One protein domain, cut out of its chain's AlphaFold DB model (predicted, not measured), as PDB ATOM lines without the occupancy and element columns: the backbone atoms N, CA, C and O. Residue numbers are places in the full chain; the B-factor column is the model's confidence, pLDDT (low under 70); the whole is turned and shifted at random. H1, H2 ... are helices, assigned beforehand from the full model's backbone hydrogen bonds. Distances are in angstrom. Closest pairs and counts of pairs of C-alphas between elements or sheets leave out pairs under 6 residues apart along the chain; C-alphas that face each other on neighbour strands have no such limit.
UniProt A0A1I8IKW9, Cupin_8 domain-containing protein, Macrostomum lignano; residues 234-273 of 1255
ATOM      1  N   LEU A 234      89.767  45.864  57.881       92.31
ATOM      2  CA  LEU A 234      90.186  46.857  56.885       92.31
ATOM      3  C   LEU A 234      89.276  48.092  56.878       92.31
ATOM      4  O   LEU A 234      89.783  49.211  56.811       92.31
ATOM      5  N   VAL A 235      87.956  47.922  57.009       89.06
ATOM      6  CA  VAL A 235      87.012  49.046  57.125       89.06
ATOM      7  C   VAL A 235      87.275  49.857  58.399       89.06
ATOM      8  O   VAL A 235      87.346  51.081  58.322       89.06
ATOM      9  N   HIS A 236      87.507  49.212  59.550       82.56
ATOM     10  CA  HIS A 236      87.888  49.914  60.782       82.56
ATOM     11  C   HIS A 236      89.241  50.634  60.662       82.56
ATOM     12  O   HIS A 236      89.331  51.814  60.999       82.56
ATOM     13  N   ALA A 237      90.276  49.977  60.130       87.62
ATOM     14  CA  ALA A 237      91.589  50.591  59.919       87.62
ATOM     15  C   ALA A 237      91.516  51.792  58.956       87.62
ATOM     16  O   ALA A 237      92.135  52.829  59.202       87.62
ATOM     17  N   TYR A 238      90.700  51.699  57.902       88.50
ATOM     18  CA  TYR A 238      90.445  52.813  56.992       88.50
ATOM     19  C   TYR A 238      89.733  53.973  57.700       88.50
ATOM     20  O   TYR A 238      90.182  55.113  57.593       88.50
ATOM     21  N   SER A 239      88.679  53.702  58.480       81.88
ATOM     22  CA  SER A 239      87.974  54.733  59.258       81.88
ATOM     23  C   SER A 239      88.910  55.454  60.234       81.88
ATOM     24  O   SER A 239      88.965  56.683  60.227       81.88
ATOM     25  N   VAL A 240      89.706  54.706  61.005       85.31
ATOM     26  CA  VAL A 240      90.676  55.266  61.959       85.31
ATOM     27  C   VAL A 240      91.766  56.073  61.245       85.31
ATOM     28  O   VAL A 240      92.047  57.197  61.656       85.31
ATOM     29  N   SER A 241      92.331  55.573  60.138       86.56
ATOM     30  CA  SER A 241      93.372  56.297  59.377       86.56
ATOM     31  C   SER A 241      92.877  57.594  58.723       86.56
ATOM     32  O   SER A 241      93.667  58.497  58.462       86.56
ATOM     33  N   ARG A 242      91.563  57.718  58.499       87.56
ATOM     34  CA  ARG A 242      90.893  58.940  58.025       87.56
ATOM     35  C   ARG A 242      90.460  59.892  59.148       87.56
ATOM     36  O   ARG A 242      89.781  60.871  58.863       87.56
ATOM     37  N   GLY A 243      90.821  59.620  60.404       81.62
ATOM     38  CA  GLY A 243      90.423  60.435  61.556       81.62
ATOM     39  C   GLY A 243      88.984  60.204  62.032       81.62
ATOM     40  O   GLY A 243      88.560  60.829  63.002       81.62
ATOM     41  N   TYR A 244      88.236  59.275  61.424       77.12
ATOM     42  CA  TYR A 244      86.900  58.880  61.880       77.12
ATOM     43  C   TYR A 244      86.994  57.932  63.083       77.12
ATOM     44  O   TYR A 244      86.553  56.783  63.035       77.12
ATOM     45  N   VAL A 245      87.540  58.437  64.194       69.00
ATOM     46  CA  VAL A 245      87.455  57.804  65.518       69.00
ATOM     47  C   VAL A 245      86.032  57.995  66.051       69.00
ATOM     48  O   VAL A 245      85.781  58.720  67.009       69.00
ATOM     49  N   ILE A 246      85.069  57.354  65.384       66.12
ATOM     50  CA  ILE A 246      83.699  57.237  65.873       66.12
ATOM     51  C   ILE A 246      83.754  56.251  67.037       66.12
ATOM     52  O   ILE A 246      83.716  55.037  66.843       66.12
ATOM     53  N   THR A 247      83.871  56.771  68.257       76.75
ATOM     54  CA  THR A 247      83.783  55.940  69.462       76.75
ATOM     55  C   THR A 247      82.457  55.162  69.464       76.75
ATOM     56  O   THR A 247      81.458  55.664  68.938       76.75
ATOM     57  N   PRO A 248      82.370  53.976  70.094       72.94
ATOM     58  CA  PRO A 248      81.104  53.244  70.196       72.94
ATOM     59  C   PRO A 248      79.965  54.090  70.794       72.94
ATOM     60  O   PRO A 248      78.814  53.966  70.378       72.94
ATOM     61  N   GLY A 249      80.294  55.025  71.695       75.19
ATOM     62  CA  GLY A 249      79.366  56.035  72.208       75.19
ATOM     63  C   GLY A 249      78.850  56.997  71.131       75.19
ATOM     64  O   GLY A 249      77.646  57.212  71.050       75.19
ATOM     65  N   GLN A 250      79.718  57.525  70.260       69.44
ATOM     66  CA  GLN A 250      79.310  58.357  69.116       69.44
ATOM     67  C   GLN A 250      78.559  57.564  68.038       69.44
ATOM     68  O   GLN A 250      77.658  58.113  67.411       69.44
ATOM     69  N   TRP A 251      78.868  56.280  67.834       68.44
ATOM     70  CA  TRP A 251      78.106  55.423  66.918       68.44
ATOM     71  C   TRP A 251      76.678  55.213  67.438       68.44
ATOM     72  O   TRP A 251      75.714  55.485  66.725       68.44
ATOM     73  N   LEU A 252      76.526  54.859  68.720       69.88
ATOM     74  CA  LEU A 252      75.221  54.734  69.377       69.88
ATOM     75  C   LEU A 252      74.476  56.078  69.490       69.88
ATOM     76  O   LEU A 252      73.255  56.108  69.357       69.88
ATOM     77  N   ALA A 253      75.178  57.199  69.685       70.62
ATOM     78  CA  ALA A 253      74.577  58.534  69.659       70.62
ATOM     79  C   ALA A 253      74.094  58.916  68.249       70.62
ATOM     80  O   ALA A 253      72.980  59.409  68.102       70.62
ATOM     81  N   SER A 254      74.874  58.607  67.209       63.91
ATOM     82  CA  SER A 254      74.496  58.766  65.799       63.91
ATOM     83  C   SER A 254      73.260  57.927  65.454       63.91
ATOM     84  O   SER A 254      72.346  58.427  64.804       63.91
ATOM     85  N   TRP A 255      73.153  56.696  65.969       64.94
ATOM     86  CA  TRP A 255      71.939  55.874  65.849       64.94
ATOM     87  C   TRP A 255      70.738  56.452  66.614       64.94
ATOM     88  O   TRP A 255      69.622  56.397  66.106       64.94
ATOM     89  N   LYS A 256      70.944  57.051  67.795       61.22
ATOM     90  CA  LYS A 256      69.880  57.745  68.548       61.22
ATOM     91  C   LYS A 256      69.431  59.065  67.908       61.22
ATOM     92  O   LYS A 256      68.283  59.453  68.091       61.22
ATOM     93  N   GLN A 257      70.315  59.759  67.190       61.03
ATOM     94  CA  GLN A 257      70.033  61.060  66.570       61.03
ATOM     95  C   GLN A 257      69.553  60.960  65.113       61.03
ATOM     96  O   GLN A 257      68.938  61.902  64.618       61.03
ATOM     97  N   LYS A 258      69.803  59.848  64.408       55.19
ATOM     98  CA  LYS A 258      69.364  59.670  63.015       55.19
ATOM     99  C   LYS A 258      67.980  59.004  62.944       55.19
ATOM    100  O   LYS A 258      67.879  57.803  63.198       55.19
ATOM    101  N   PRO A 259      66.922  59.706  62.482       58.19
ATOM    102  CA  PRO A 259      65.565  59.148  62.388       58.19
ATOM    103  C   PRO A 259      65.418  57.998  61.371       58.19
ATOM    104  O   PRO A 259      64.354  57.392  61.267       58.19
ATOM    105  N   CYS A 260      66.479  57.634  60.644       58.50
ATOM    106  CA  CYS A 260      66.517  56.450  59.783       58.50
ATOM    107  C   CYS A 260      66.202  55.150  60.550       58.50
ATOM    108  O   CYS A 260      65.517  54.284  60.010       58.50
ATOM    109  N   ALA A 261      66.622  55.029  61.816       58.59
ATOM    110  CA  ALA A 261      66.309  53.860  62.645       58.59
ATOM    111  C   ALA A 261      64.801  53.734  62.954       58.59
ATOM    112  O   ALA A 261      64.279  52.628  63.061       58.59
ATOM    113  N   TYR A 262      64.069  54.852  63.015       60.78
ATOM    114  CA  TYR A 262      62.611  54.842  63.175       60.78
ATOM    115  C   TYR A 262      61.894  54.333  61.910       60.78
ATOM    116  O   TYR A 262      60.919  53.591  62.008       60.78
ATOM    117  N   LYS A 263      62.424  54.632  60.713       59.34
ATOM    118  CA  LYS A 263      61.941  54.007  59.465       59.34
ATOM    119  C   LYS A 263      62.212  52.499  59.435       59.34
ATOM    120  O   LYS A 263      61.360  51.751  58.969       59.34
ATOM    121  N   ALA A 264      63.347  52.048  59.977       74.38
ATOM    122  CA  ALA A 264      63.625  50.618  60.119       74.38
ATOM    123  C   ALA A 264      62.621  49.923  61.058       74.38
ATOM    124  O   ALA A 264      62.197  48.817  60.753       74.38
ATOM    125  N   TRP A 265      62.164  50.574  62.135       76.88
ATOM    126  CA  TRP A 265      61.091  50.034  62.986       76.88
ATOM    127  C   TRP A 265      59.753  49.881  62.241       76.88
ATOM    128  O   TRP A 265      59.125  48.833  62.346       76.88
ATOM    129  N   MET A 266      59.344  50.870  61.436       74.44
ATOM    130  CA  MET A 266      58.145  50.757  60.584       74.44
ATOM    131  C   MET A 266      58.260  49.585  59.594       74.44
ATOM    132  O   MET A 266      57.336  48.787  59.466       74.44
ATOM    133  N   PHE A 267      59.417  49.440  58.940       78.19
ATOM    134  CA  PHE A 267      59.693  48.325  58.031       78.19
ATOM    135  C   PHE A 267      59.698  46.966  58.752       78.19
ATOM    136  O   PHE A 267      59.149  45.998  58.233       78.19
ATOM    137  N   LEU A 268      60.265  46.889  59.959       82.81
ATOM    138  CA  LEU A 268      60.255  45.681  60.789       82.81
ATOM    139  C   LEU A 268      58.843  45.318  61.266       82.81
ATOM    140  O   LEU A 268      58.523  44.138  61.325       82.81
ATOM    141  N   LEU A 269      57.977  46.296  61.553       81.31
ATOM    142  CA  LEU A 269      56.574  46.031  61.890       81.31
ATOM    143  C   LEU A 269      55.781  45.458  60.710       81.31
ATOM    144  O   LEU A 269      54.992  44.543  60.924       81.31
ATOM    145  N   GLU A 270      55.985  45.957  59.488       79.12
ATOM    146  CA  GLU A 270      55.291  45.428  58.303       79.12
ATOM    147  C   GLU A 270      55.898  44.112  57.784       79.12
ATOM    148  O   GLU A 270      55.164  43.274  57.276       79.12
ATOM    149  N   THR A 271      57.204  43.872  57.959       81.19
ATOM    150  CA  THR A 271      57.834  42.581  57.596       81.19
ATOM    151  C   THR A 271      57.647  41.486  58.648       81.19
ATOM    152  O   THR A 271      57.647  40.311  58.293       81.19
ATOM    153  N   ALA A 272      57.439  41.839  59.922       85.00
ATOM    154  CA  ALA A 272      57.024  40.899  60.969       85.00
ATOM    155  C   ALA A 272      55.492  40.735  61.070       85.00
ATOM    156  O   ALA A 272      55.009  39.932  61.873       85.00
ATOM    157  N   ARG A 273      54.710  41.481  60.278       82.69
ATOM    158  CA  ARG A 273      53.257  41.307  60.187       82.69
ATOM    159  C   ARG A 273      52.959  39.952  59.543       82.69
ATOM    160  O   ARG A 273      53.526  39.612  58.509       82.69
TER     161      ARG A 273
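What this domain is: This is residues 234 to 273 of the 1255 residues of the protein "Cupin_8 domain-containing protein" of Macrostomum lignano (UniProt A0A1I8IKW9). What shape is this? Three short helices, H1 of residues 234 to 241, H2 of 248 to 257 and H3 of 260 to 271, follow one another in an open arc, with H2 in the middle. How large is it? The 40 printed residues, all helix in class with no named strand, are extended, with a radius of gyration of the C-alphas of 14.3 A and spans of 42 by 21 by 12 A.

How they stand to each other: Where does H1 stand? H1 is apart from H2 and H3. How does H2 stand to H3? They are close but not clearly touching; their closest C-alphas, of Trp 255 and Ala 261, are 6.8 A apart. Their lines are only just about perpendicular, at 72 degrees. What of the backbones? Every O i to N i+4 pair is within hydrogen-bond range in H1, H2 and H3.

Where its parts are: Where does H1 begin? C-alpha 234 is at (90.186, 46.857, 56.885). How long are the helices? From first to last C-alpha, H1 measures 10.3 A, H2 14.0 A and H3 16.5 A, ending at C-alpha 271 (57.834, 42.581, 57.596).

The domain as a whole: Is anything missing? The printed part has no cut; the link H1 to H2 is short, H2 to H3 tight. Where is confidence low? pLDDT is under 70 at residues 245 to 246, 250 to 252 and 254 to 263.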